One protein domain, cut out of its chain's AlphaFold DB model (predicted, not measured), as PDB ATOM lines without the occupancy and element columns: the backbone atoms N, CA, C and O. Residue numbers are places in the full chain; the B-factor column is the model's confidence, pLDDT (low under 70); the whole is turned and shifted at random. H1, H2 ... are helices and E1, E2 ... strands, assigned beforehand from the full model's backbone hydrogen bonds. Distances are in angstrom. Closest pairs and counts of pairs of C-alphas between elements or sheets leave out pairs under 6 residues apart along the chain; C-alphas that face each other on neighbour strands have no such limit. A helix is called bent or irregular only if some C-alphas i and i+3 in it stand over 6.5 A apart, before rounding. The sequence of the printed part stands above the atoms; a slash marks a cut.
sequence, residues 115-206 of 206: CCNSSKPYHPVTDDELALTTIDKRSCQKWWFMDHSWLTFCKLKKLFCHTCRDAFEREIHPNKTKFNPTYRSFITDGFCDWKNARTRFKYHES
ATOM      1  N   CYS A 115     243.886 267.881 236.645       71.00
ATOM      2  CA  CYS A 115     243.983 268.937 237.653       71.00
ATOM      3  C   CYS A 115     243.072 268.708 238.866       71.00
ATOM      4  O   CYS A 115     243.189 269.434 239.847       71.00
ATOM      5  N   CYS A 116     242.172 267.728 238.804       70.62
ATOM      6  CA  CYS A 116     241.264 267.424 239.898       70.62
ATOM      7  C   CYS A 116     241.369 266.001 240.450       70.62
ATOM      8  O   CYS A 116     240.758 265.730 241.474       70.62
ATOM      9  N   ASN A 117     242.202 265.156 239.833       73.94
ATOM     10  CA  ASN A 117     242.504 263.792 240.286       73.94
ATOM     11  C   ASN A 117     243.907 263.697 240.909       73.94
ATOM     12  O   ASN A 117     244.477 262.611 241.023       73.94
ATOM     13  N   SER A 118     244.527 264.828 241.242       81.50
ATOM     14  CA  SER A 118     245.817 264.827 241.927       81.50
ATOM     15  C   SER A 118     245.661 264.303 243.354       81.50
ATOM     16  O   SER A 118     244.614 264.428 243.973       81.50
ATOM     17  N   SER A 119     246.721 263.741 243.935       86.88
ATOM     18  CA  SER A 119     246.711 263.352 245.356       86.88
ATOM     19  C   SER A 119     246.736 264.552 246.309       86.88
ATOM     20  O   SER A 119     246.497 264.401 247.505       86.88
ATOM     21  N   LYS A 120     247.034 265.746 245.788       90.62
ATOM     22  CA  LYS A 120     247.186 266.993 246.539       90.62
ATOM     23  C   LYS A 120     246.383 268.115 245.877       90.62
ATOM     24  O   LYS A 120     246.279 268.102 244.645       90.62
ATOM     25  N   PRO A 121     245.867 269.081 246.651       92.56
ATOM     26  CA  PRO A 121     245.213 270.261 246.098       92.56
ATOM     27  C   PRO A 121     246.190 271.056 245.224       92.56
ATOM     28  O   PRO A 121     247.381 271.160 245.525       92.56
ATOM     29  N   TYR A 122     245.690 271.604 244.117       92.94
ATOM     30  CA  TYR A 122     246.452 272.490 243.247       92.94
ATOM     31  C   TYR A 122     246.273 273.935 243.709       92.94
ATOM     32  O   TYR A 122     245.173 274.488 243.626       92.94
ATOM     33  N   HIS A 123     247.361 274.542 244.180       92.94
ATOM     34  CA  HIS A 123     247.404 275.949 244.563       92.94
ATOM     35  C   HIS A 123     248.188 276.732 243.502       92.94
ATOM     36  O   HIS A 123     249.343 276.387 243.235       92.94
ATOM     37  N   PRO A 124     247.598 277.774 242.898       90.25
ATOM     38  CA  PRO A 124     248.287 278.572 241.898       90.25
ATOM     39  C   PRO A 124     249.451 279.340 242.531       90.25
ATOM     40  O   PRO A 124     249.317 279.965 243.589       90.25
ATOM     41  N   VAL A 125     250.615 279.283 241.884       88.12
ATOM     42  CA  VAL A 125     251.853 279.893 242.402       88.12
ATOM     43  C   VAL A 125     251.966 281.354 241.971       88.12
ATOM     44  O   VAL A 125     252.465 282.185 242.733       88.12
ATOM     45  N   THR A 126     251.476 281.685 240.778       88.56
ATOM     46  CA  THR A 126     251.609 283.011 240.164       88.56
ATOM     47  C   THR A 126     250.258 283.711 240.035       88.56
ATOM     48  O   THR A 126     249.211 283.075 239.901       88.56
ATOM     49  N   ASP A 127     250.279 285.045 240.052       86.12
ATOM     50  CA  ASP A 127     249.063 285.849 239.889       86.12
ATOM     51  C   ASP A 127     248.494 285.754 238.465       86.12
ATOM     52  O   ASP A 127     247.288 285.899 238.272       86.12
ATOM     53  N   ASP A 128     249.327 285.425 237.474       85.56
ATOM     54  CA  ASP A 128     248.907 285.233 236.080       85.56
ATOM     55  C   ASP A 128     247.915 284.070 235.924       85.56
ATOM     56  O   ASP A 128     246.955 284.157 235.151       85.56
ATOM     57  N   GLU A 129     248.093 282.997 236.701       84.12
ATOM     58  CA  GLU A 129     247.161 281.865 236.722       84.12
ATOM     59  C   GLU A 129     245.783 282.273 237.264       84.12
ATOM     60  O   GLU A 129     244.749 281.764 236.818       84.12
ATOM     61  N   LEU A 130     245.761 283.241 238.184       85.25
ATOM     62  CA  LEU A 130     244.554 283.766 238.818       85.25
ATOM     63  C   LEU A 130     243.894 284.889 238.013       85.25
ATOM     64  O   LEU A 130     242.664 284.980 237.996       85.25
ATOM     65  N   ALA A 131     244.668 285.717 237.309       77.88
ATOM     66  CA  ALA A 131     244.184 286.878 236.554       77.88
ATOM     67  C   ALA A 131     243.106 286.503 235.521       77.88
ATOM     68  O   ALA A 131     242.163 287.252 235.244       77.88
ATOM     69  N   LEU A 132     243.193 285.279 235.008       70.81
ATOM     70  CA  LEU A 132     242.283 284.719 234.024       70.81
ATOM     71  C   LEU A 132     240.885 284.362 234.564       70.81
ATOM     72  O   LEU A 132     240.017 284.021 233.754       70.81
ATOM     73  N   THR A 133     240.663 284.432 235.882       70.62
ATOM     74  CA  THR A 133     239.415 284.051 236.582       70.62
ATOM     75  C   THR A 133     238.455 285.217 236.819       70.62
ATOM     76  O   THR A 133     237.442 285.057 237.501       70.62
ATOM     77  N   THR A 134     238.773 286.399 236.286       71.50
ATOM     78  CA  THR A 134     238.037 287.622 236.603       71.50
ATOM     79  C   THR A 134     236.592 287.548 236.103       71.50
ATOM     80  O   THR A 134     236.342 287.534 234.899       71.50
ATOM     81  N   ILE A 135     235.638 287.535 237.035       72.00
ATOM     82  CA  ILE A 135     234.195 287.633 236.784       72.00
ATOM     83  C   ILE A 135     233.723 288.910 237.478       72.00
ATOM     84  O   ILE A 135     234.007 289.124 238.655       72.00
ATOM     85  N   ASP A 136     233.053 289.798 236.742       72.25
ATOM     86  CA  ASP A 136     232.508 291.058 237.270       72.25
ATOM     87  C   ASP A 136     233.525 291.920 238.045       72.25
ATOM     88  O   ASP A 136     233.225 292.482 239.098       72.25
ATOM     89  N   LYS A 137     234.751 292.041 237.510       78.19
ATOM     90  CA  LYS A 137     235.886 292.784 238.109       78.19
ATOM     91  C   LYS A 137     236.416 292.210 239.428       78.19
ATOM     92  O   LYS A 137     237.264 292.837 240.056       78.19
ATOM     93  N   ARG A 138     235.941 291.041 239.857       82.00
ATOM     94  CA  ARG A 138     236.499 290.301 240.992       82.00
ATOM     95  C   ARG A 138     237.276 289.106 240.465       82.00
ATOM     96  O   ARG A 138     236.838 288.457 239.520       82.00
ATOM     97  N   SER A 139     238.417 288.825 241.069       87.81
ATOM     98  CA  SER A 139     239.257 287.674 240.745       87.81
ATOM     99  C   SER A 139     239.350 286.736 241.941       87.81
ATOM    100  O   SER A 139     239.091 287.124 243.084       87.81
ATOM    101  N   CYS A 140     239.722 285.489 241.666       90.56
ATOM    102  CA  CYS A 140     240.142 284.567 242.707       90.56
ATOM    103  C   CYS A 140     241.381 285.127 243.424       90.56
ATOM    104  O   CYS A 140     242.327 285.577 242.775       90.56
ATOM    105  N   GLN A 141     241.370 285.110 244.756       91.69
ATOM    106  CA  GLN A 141     242.433 285.692 245.575       91.69
ATOM    107  C   GLN A 141     243.397 284.602 246.045       91.69
ATOM    108  O   GLN A 141     242.969 283.552 246.521       91.69
ATOM    109  N   LYS A 142     244.705 284.850 245.925       92.56
ATOM    110  CA  LYS A 142     245.745 283.862 246.257       92.56
ATOM    111  C   LYS A 142     245.759 283.477 247.741       92.56
ATOM    112  O   LYS A 142     246.027 282.327 248.075       92.56
ATOM    113  N   TRP A 143     245.442 284.410 248.633       94.19
ATOM    114  CA  TRP A 143     245.437 284.139 250.073       94.19
ATOM    115  C   TRP A 143     244.348 283.146 250.497       94.19
ATOM    116  O   TRP A 143     244.532 282.451 251.488       94.19
ATOM    117  N   TRP A 144     243.276 282.965 249.714       94.88
ATOM    118  CA  TRP A 144     242.257 281.954 250.024       94.88
ATOM    119  C   TRP A 144     242.828 280.537 250.105       94.88
ATOM    120  O   TRP A 144     242.331 279.738 250.887       94.88
ATOM    121  N   PHE A 145     243.876 280.219 249.342       94.31
ATOM    122  CA  PHE A 145     244.535 278.906 249.398       94.31
ATOM    123  C   PHE A 145     245.450 278.747 250.620       94.31
ATOM    124  O   PHE A 145     245.815 277.627 250.970       94.31
ATOM    125  N   MET A 146     245.844 279.860 251.247       94.12
ATOM    126  CA  MET A 146     246.575 279.851 252.516       94.12
ATOM    127  C   MET A 146     245.608 279.619 253.675       94.12
ATOM    128  O   MET A 146     245.873 278.769 254.520       94.12
ATOM    129  N   ASP A 147     244.467 280.313 253.660       95.38
ATOM    130  CA  ASP A 147     243.438 280.208 254.700       95.38
ATOM    131  C   ASP A 147     242.664 278.883 254.618       95.38
ATOM    132  O   ASP A 147     242.271 278.312 255.633       95.38
ATOM    133  N   HIS A 148     242.463 278.363 253.405       95.25
ATOM    134  CA  HIS A 148     241.668 277.166 253.149       95.25
ATOM    135  C   HIS A 148     242.466 276.159 252.315       95.25
ATOM    136  O   HIS A 148     242.294 276.037 251.102       95.25
ATOM    137  N   SER A 149     243.327 275.392 252.987       94.62
ATOM    138  CA  SER A 149     244.210 274.388 252.361       94.62
ATOM    139  C   SER A 149     243.484 273.245 251.634       94.62
ATOM    140  O   SER A 149     244.099 272.498 250.876       94.62
ATOM    141  N   TRP A 150     242.175 273.095 251.849       94.44
ATOM    142  CA  TRP A 150     241.324 272.142 251.137       94.44
ATOM    143  C   TRP A 150     240.869 272.649 249.760       94.44
ATOM    144  O   TRP A 150     240.319 271.867 248.978       94.44
ATOM    145  N   LEU A 151     241.067 273.932 249.437       95.06
ATOM    146  CA  LEU A 151     240.725 274.480 248.128       95.06
ATOM    147  C   LEU A 151     241.697 273.985 247.057       95.06
ATOM    148  O   LEU A 151     242.908 274.046 247.207       95.06
ATOM    149  N   THR A 152     241.159 273.568 245.918       94.31
ATOM    150  CA  THR A 152     241.949 273.238 244.731       94.31
ATOM    151  C   THR A 152     241.464 274.051 243.540       94.31
ATOM    152  O   THR A 152     240.257 274.189 243.301       94.31
ATOM    153  N   PHE A 153     242.403 274.628 242.796       92.94
ATOM    154  CA  PHE A 153     242.106 275.394 241.597       92.94
ATOM    155  C   PHE A 153     242.144 274.502 240.359       92.94
ATOM    156  O   PHE A 153     243.105 273.791 240.082       92.94
ATOM    157  N   CYS A 154     241.077 274.548 239.574       89.62
ATOM    158  CA  CYS A 154     240.989 273.812 238.327       89.62
ATOM    159  C   CYS A 154     241.391 274.705 237.151       89.62
ATOM    160  O   CYS A 154     241.036 275.883 237.100       89.62
ATOM    161  N   LYS A 155     242.005 274.114 236.119       83.50
ATOM    162  CA  LYS A 155     242.306 274.790 234.840       83.50
ATOM    163  C   LYS A 155     241.072 275.397 234.152       83.50
ATOM    164  O   LYS A 155     241.212 276.314 233.349       83.50
ATOM    165  N   LEU A 156     239.866 274.936 234.499       85.69
ATOM    166  CA  LEU A 156     238.598 275.553 234.089       85.69
ATOM    167  C   LEU A 156     238.290 276.877 234.806       85.69
ATOM    168  O   LEU A 156     237.192 277.405 234.641       85.69
ATOM    169  N   LYS A 157     239.238 277.420 235.582       87.19
ATOM    170  CA  LYS A 157     239.128 278.701 236.289       87.19
ATOM    171  C   LYS A 157     238.043 278.696 237.364       87.19
ATOM    172  O   LYS A 157     237.345 279.686 237.569       87.19
ATOM    173  N   LYS A 158     237.890 277.553 238.029       90.62
ATOM    174  CA  LYS A 158     236.923 277.331 239.107       90.62
ATOM    175  C   LYS A 158     237.627 276.740 240.319       90.62
ATOM    176  O   LYS A 158     238.610 276.012 240.164       90.62
ATOM    177  N   LEU A 159     237.091 277.027 241.497       92.62
ATOM    178  CA  LEU A 159     237.525 276.427 242.752       92.62
ATOM    179  C   LEU A 159     236.691 275.201 243.093       92.62
ATOM    180  O   LEU A 159     235.483 275.164 242.868       92.62
ATOM    181  N   PHE A 160     237.345 274.216 243.681       93.56
ATOM    182  CA  PHE A 160     236.715 273.020 244.213       93.56
ATOM    183  C   PHE A 160     237.245 272.759 245.618       93.56
ATOM    184  O   PHE A 160     238.304 273.264 245.990       93.56
ATOM    185  N   CYS A 161     236.527 271.946 246.384       93.31
ATOM    186  CA  CYS A 161     237.085 271.306 247.561       93.31
ATOM    187  C   CYS A 161     237.764 270.010 247.131       93.31
ATOM    188  O   CYS A 161     237.115 269.120 246.579       93.31
ATOM    189  N   HIS A 162     239.065 269.913 247.389       93.12
ATOM    190  CA  HIS A 162     239.887 268.756 247.061       93.12
ATOM    191  C   HIS A 162     239.328 267.477 247.682       93.12
ATOM    192  O   HIS A 162     239.030 266.516 246.979       93.12
ATOM    193  N   THR A 163     239.093 267.505 248.994       91.44
ATOM    194  CA  THR A 163     238.621 266.351 249.767       91.44
ATOM    195  C   THR A 163     237.235 265.896 249.329       91.44
ATOM    196  O   THR A 163     237.009 264.709 249.105       91.44
ATOM    197  N   CYS A 164     236.290 266.828 249.175       89.88
ATOM    198  CA  CYS A 164     234.936 266.465 248.766       89.88
ATOM    199  C   CYS A 164     234.882 265.960 247.325       89.88
ATOM    200  O   CYS A 164     234.033 265.130 247.002       89.88
ATOM    201  N   ARG A 165     235.775 266.446 246.459       88.44
ATOM    202  CA  ARG A 165     235.869 265.969 245.085       88.44
ATOM    203  C   ARG A 165     236.505 264.585 244.995       88.44
ATOM    204  O   ARG A 165     235.919 263.734 244.338       88.44
ATOM    205  N   ASP A 166     237.602 264.330 245.706       88.69
ATOM    206  CA  ASP A 166     238.203 262.990 245.804       88.69
ATOM    207  C   ASP A 166     237.193 261.974 246.366       88.69
ATOM    208  O   ASP A 166     237.004 260.898 245.803       88.69
ATOM    209  N   ALA A 167     236.443 262.343 247.412       88.12
ATOM    210  CA  ALA A 167     235.367 261.504 247.940       88.12
ATOM    211  C   ALA A 167     234.260 261.242 246.902       88.12
ATOM    212  O   ALA A 167     233.792 260.112 246.771       88.12
ATOM    213  N   PHE A 168     233.855 262.267 246.144       86.62
ATOM    214  CA  PHE A 168     232.859 262.132 245.081       86.62
ATOM    215  C   PHE A 168     233.329 261.203 243.954       86.62
ATOM    216  O   PHE A 168     232.545 260.376 243.496       86.62
ATOM    217  N   GLU A 169     234.591 261.308 243.536       86.06
ATOM    218  CA  GLU A 169     235.192 260.458 242.499       86.06
ATOM    219  C   GLU A 169     235.343 259.000 242.946       86.06
ATOM    220  O   GLU A 169     235.225 258.090 242.129       86.06
ATOM    221  N   ARG A 170     235.527 258.762 244.248       88.12
ATOM    222  CA  ARG A 170     235.536 257.419 244.853       88.12
ATOM    223  C   ARG A 170     234.141 256.876 245.166       88.12
ATOM    224  O   ARG A 170     234.032 255.853 245.838       88.12
ATOM    225  N   GLU A 171     233.088 257.579 244.749       86.62
ATOM    226  CA  GLU A 171     231.687 257.246 245.041       86.62
ATOM    227  C   GLU A 171     231.379 257.154 246.551       86.62
ATOM    228  O   GLU A 171     230.372 256.583 246.979       86.62
ATOM    229  N   ILE A 172     232.214 257.786 247.387       86.25
ATOM    230  CA  ILE A 172     232.005 257.936 248.828       86.25
ATOM    231  C   ILE A 172     231.051 259.112 249.013       86.25
ATOM    232  O   ILE A 172     231.429 260.235 249.349       86.25
ATOM    233  N   HIS A 173     229.781 258.876 248.703       71.31
ATOM    234  CA  HIS A 173     228.760 259.902 248.815       71.31
ATOM    235  C   HIS A 173     228.384 260.095 250.290       71.31
ATOM    236  O   HIS A 173     227.806 259.177 250.882       71.31
ATOM    237  N   PRO A 174     228.627 261.275 250.897       62.56
ATOM    238  CA  PRO A 174     227.979 261.588 252.158       62.56
ATOM    239  C   PRO A 174     226.470 261.505 251.933       62.56
ATOM    240  O   PRO A 174     225.959 261.900 250.881       62.56
ATOM    241  N   ASN A 175     225.775 260.897 252.893       60.75
ATOM    242  CA  ASN A 175     224.364 260.543 252.785       60.75
ATOM    243  C   ASN A 175     223.551 261.688 252.153       60.75
ATOM    244  O   ASN A 175     223.590 262.825 252.620       60.75
ATOM    245  N   LYS A 176     222.830 261.375 251.067       54.88
ATOM    246  CA  LYS A 176     222.216 262.313 250.103       54.88
ATOM    247  C   LYS A 176     221.177 263.283 250.695       54.88
ATOM    248  O   LYS A 176     220.548 264.040 249.959       54.88
ATOM    249  N   THR A 177     220.943 263.252 252.002       49.97
ATOM    250  CA  THR A 177     219.783 263.849 252.662       49.97
ATOM    251  C   THR A 177     219.837 265.365 252.823       49.97
ATOM    252  O   THR A 177     218.793 265.952 253.088       49.97
ATOM    253  N   LYS A 178     220.978 266.036 252.603       55.94
ATOM    254  CA  LYS A 178     221.044 267.510 252.546       55.94
ATOM    255  C   LYS A 178     222.119 267.988 251.568       55.94
ATOM    256  O   LYS A 178     223.149 268.512 251.977       55.94
ATOM    257  N   PHE A 179     221.890 267.832 250.263       60.34
ATOM    258  CA  PHE A 179     222.701 268.529 249.259       60.34
ATOM    259  C   PHE A 179     222.436 270.034 249.349       60.34
ATOM    260  O   PHE A 179     221.575 270.576 248.657       60.34
ATOM    261  N   ASN A 180     223.166 270.714 250.230       69.00
ATOM    262  CA  ASN A 180     223.185 272.165 250.235       69.00
ATOM    263  C   ASN A 180     223.711 272.643 248.861       69.00
ATOM    264  O   ASN A 180     224.703 272.091 248.375       69.00
ATOM    265  N   PRO A 181     223.100 273.650 248.212       72.25
ATOM    266  CA  PRO A 181     223.609 274.218 246.956       72.25
ATOM    267  C   PRO A 181     225.095 274.628 247.012       72.25
ATOM    268  O   PRO A 181     225.798 274.575 245.997       72.25
ATOM    269  N   THR A 182     225.610 274.964 248.197       77.06
ATOM    270  CA  THR A 182     227.036 275.220 248.436       77.06
ATOM    271  C   THR A 182     227.898 273.978 248.189       77.06
ATOM    272  O   THR A 182     228.936 274.086 247.543       77.06
ATOM    273  N   TYR A 183     227.444 272.785 248.588       80.94
ATOM    274  CA  TYR A 183     228.163 271.519 248.384       80.94
ATOM    275  C   TYR A 183     228.381 271.230 246.893       80.94
ATOM    276  O   TYR A 183     229.492 270.942 246.452       80.94
ATOM    277  N   ARG A 184     227.330 271.406 246.085       86.06
ATOM    278  CA  ARG A 184     227.392 271.200 244.631       86.06
ATOM    279  C   ARG A 184     228.412 272.127 243.958       86.06
ATOM    280  O   ARG A 184     229.129 271.707 243.048       86.06
ATOM    281  N   SER A 185     228.512 273.365 244.448       89.62
ATOM    282  CA  SER A 185     229.453 274.362 243.929       89.62
ATOM    283  C   SER A 185     230.909 273.927 244.113       89.62
ATOM    284  O   SER A 185     231.718 274.171 243.231       89.62
ATOM    285  N   PHE A 186     231.253 273.242 245.204       90.56
ATOM    286  CA  PHE A 186     232.637 272.838 245.480       90.56
ATOM    287  C   PHE A 186     233.037 271.482 244.895       90.56
ATOM    288  O   PHE A 186     234.195 271.097 245.021       90.56
ATOM    289  N   ILE A 187     232.120 270.757 244.251       88.12
ATOM    290  CA  ILE A 187     232.369 269.368 243.830       88.12
ATOM    291  C   ILE A 187     232.110 269.189 242.347       88.12
ATOM    292  O   ILE A 187     233.027 268.847 241.607       88.12
ATOM    293  N   THR A 188     230.877 269.435 241.900       86.38
ATOM    294  CA  THR A 188     230.482 269.129 240.520       86.38
ATOM    295  C   THR A 188     230.609 270.345 239.623       86.38
ATOM    296  O   THR A 188     231.200 270.271 238.549       86.38
ATOM    297  N   ASP A 189     230.061 271.478 240.058       88.56
ATOM    298  CA  ASP A 189     229.864 272.620 239.166       88.56
ATOM    299  C   ASP A 189     231.087 273.545 239.163       88.56
ATOM    300  O   ASP A 189     231.351 274.218 238.162       88.56
ATOM    301  N   GLY A 190     231.849 273.537 240.256       89.94
ATOM    302  CA  GLY A 190     232.965 274.432 240.513       89.94
ATOM    303  C   GLY A 190     232.498 275.823 240.933       89.94
ATOM    304  O   GLY A 190     231.558 276.399 240.380       89.94
ATOM    305  N   PHE A 191     233.174 276.372 241.930       91.62
ATOM    306  CA  PHE A 191     232.864 277.656 242.518       91.62
ATOM    307  C   PHE A 191     233.555 278.778 241.738       91.62
ATOM    308  O   PHE A 191     234.761 278.728 241.492       91.62
ATOM    309  N   CYS A 192     232.776 279.783 241.338       90.12
ATOM    310  CA  CYS A 192     233.253 280.968 240.621       90.12
ATOM    311  C   CYS A 192     232.598 282.285 241.085       90.12
ATOM    312  O   CYS A 192     232.856 283.340 240.512       90.12
ATOM    313  N   ASP A 193     231.745 282.249 242.117       89.19
ATOM    314  CA  ASP A 193     231.063 283.436 242.654       89.19
ATOM    315  C   ASP A 193     231.939 284.140 243.700       89.19
ATOM    316  O   ASP A 193     231.747 284.012 244.908       89.19
ATOM    317  N   TRP A 194     232.902 284.929 243.233       89.38
ATOM    318  CA  TRP A 194     233.866 285.615 244.099       89.38
ATOM    319  C   TRP A 194     233.237 286.634 245.057       89.38
ATOM    320  O   TRP A 194     233.890 287.065 246.006       89.38
ATOM    321  N   LYS A 195     231.975 287.039 244.845       88.50
ATOM    322  CA  LYS A 195     231.314 288.026 245.708       88.50
ATOM    323  C   LYS A 195     231.060 287.486 247.110       88.50
ATOM    324  O   LYS A 195     231.214 288.234 248.071       88.50
ATOM    325  N   ASN A 196     230.714 286.206 247.206       88.31
ATOM    326  CA  ASN A 196     230.293 285.557 248.446       88.31
ATOM    327  C   ASN A 196     231.263 284.447 248.886       88.31
ATOM    328  O   ASN A 196     230.879 283.564 249.651       88.31
ATOM    329  N   ALA A 197     232.503 284.471 248.386       91.44
ATOM    330  CA  ALA A 197     233.505 283.429 248.611       91.44
ATOM    331  C   ALA A 197     233.719 283.116 250.093       91.44
ATOM    332  O   ALA A 197     233.476 281.987 250.504       91.44
ATOM    333  N   ARG A 198     234.042 284.126 250.908       91.75
ATOM    334  CA  ARG A 198     234.326 283.952 252.343       91.75
ATOM    335  C   ARG A 198     233.171 283.284 253.099       91.75
ATOM    336  O   ARG A 198     233.387 282.313 253.816       91.75
ATOM    337  N   THR A 199     231.934 283.740 252.883       92.31
ATOM    338  CA  THR A 199     230.735 283.143 253.499       92.31
ATOM    339  C   THR A 199     230.537 281.695 253.063       92.31
ATOM    340  O   THR A 199     230.229 280.839 253.891       92.31
ATOM    341  N   ARG A 200     230.734 281.390 251.773       92.25
ATOM    342  CA  ARG A 200     230.589 280.019 251.268       92.25
ATOM    343  C   ARG A 200     231.708 279.095 251.738       92.25
ATOM    344  O   ARG A 200     231.423 277.923 251.958       92.25
ATOM    345  N   PHE A 201     232.929 279.598 251.905       93.81
ATOM    346  CA  PHE A 201     234.042 278.827 252.461       93.81
ATOM    347  C   PHE A 201     233.778 278.482 253.925       93.81
ATOM    348  O   PHE A 201     233.774 277.304 254.261       93.81
ATOM    349  N   LYS A 202     233.412 279.473 254.751       91.56
ATOM    350  CA  LYS A 202     233.035 279.253 256.158       91.56
ATOM    351  C   LYS A 202     231.897 278.238 256.289       91.56
ATOM    352  O   LYS A 202     231.957 277.343 257.122       91.56
ATOM    353  N   TYR A 203     230.876 278.354 255.436       90.62
ATOM    354  CA  TYR A 203     229.759 277.410 255.416       90.62
ATOM    355  C   TYR A 203     230.168 275.997 254.982       90.62
ATOM    356  O   TYR A 203     229.574 275.030 255.436       90.62
ATOM    357  N   HIS A 204     231.126 275.867 254.065       90.38
ATOM    358  CA  HIS A 204     231.601 274.561 253.612       90.38
ATOM    359  C   HIS A 204     232.463 273.848 254.659       90.38
ATOM    360  O   HIS A 204     232.460 272.624 254.711       90.38
ATOM    361  N   GLU A 205     233.204 274.617 255.454       89.12
ATOM    362  CA  GLU A 205     234.095 274.120 256.502       89.12
ATOM    363  C   GLU A 205     233.362 273.736 257.799       89.12
ATOM    364  O   GLU A 205     233.881 272.931 258.570       89.12
ATOM    365  N   SER A 206     232.167 274.300 258.023       83.38
ATOM    366  CA  SER A 206     231.296 274.015 259.179       83.38
ATOM    367  C   SER A 206     230.593 272.663 259.058       83.38
ATOM    368  O   SER A 206     230.494 271.968 260.093       83.38
TER     369      SER A 206
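AT A GLANCE: This is residues 115 to 206 of the 206 residues of the protein "Hypothetical protein" of Rotaria magnacalcarata (UniProt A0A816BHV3). A small strand hairpin, E1 and E2, forms the middle; H4 packs on E2, and H3 and one part of H5 pack on H4. The short helices H1 and H2 lie farther out, and the link from H3 to H4 makes a wide loop. The 92 printed residues hold five named helices and two named strands in the order H1 H2 E1 E2 H3 H4 H5, mostly helix, with an antiparallel sheet E1 - E2. The whole is compact, with a radius of gyration of the C-alphas of 12.8 A and spans of 38 by 26 by 21 A.

HOW THE PARTS SIT: H1, residues 127 to 131, is apart from H2, residues 144 to 147. The C-alphas of Phe 145 in H2 and Leu 151 in E1, residues 151 to 154, are their closest, 6.0 A. E1 and E2, residues 158 to 161, form a hairpin; N 152 and O 160 are 2.9 A apart, within hydrogen-bond range. H4, residues 181 to 189, comes closest to E2 at the C-alphas of Phe 186 and Phe 160, 4.3 A. H3, residues 162 to 169, touches H4, closest at C-alphas 165 and 187, 5.0 A. H5, residues 194 to 205, touches H4 with residues 200 to 204 alone, about perpendicular at 79 degrees, closest at C-alphas 200 and 182, 6.6 A. In H1 and H3 every O i to N i+4 pair is within hydrogen-bond range, in H4 4 of 5 and in H5 6 of 8; H2 is too short for one.

IN THESE COORDINATES: H1 begins at C-alpha 127 (249.063, 285.849, 239.889). H5, 16.9 A long, ends at C-alpha 205 (234.095, 274.120, 256.502). H4 is only just irregular, with C-alphas 186 and 189 6.9 A apart; H5 is irregular, with C-alphas 195 and 198 8.3 A apart.

THE WHOLE: The printed part has no cut. The links H1 to H2 and H3 to H4 are long. The C-alphas farthest apart, those of Asp 128 and Thr 177, are 39.8 A apart. Residues 174 to 180 have pLDDT under 70.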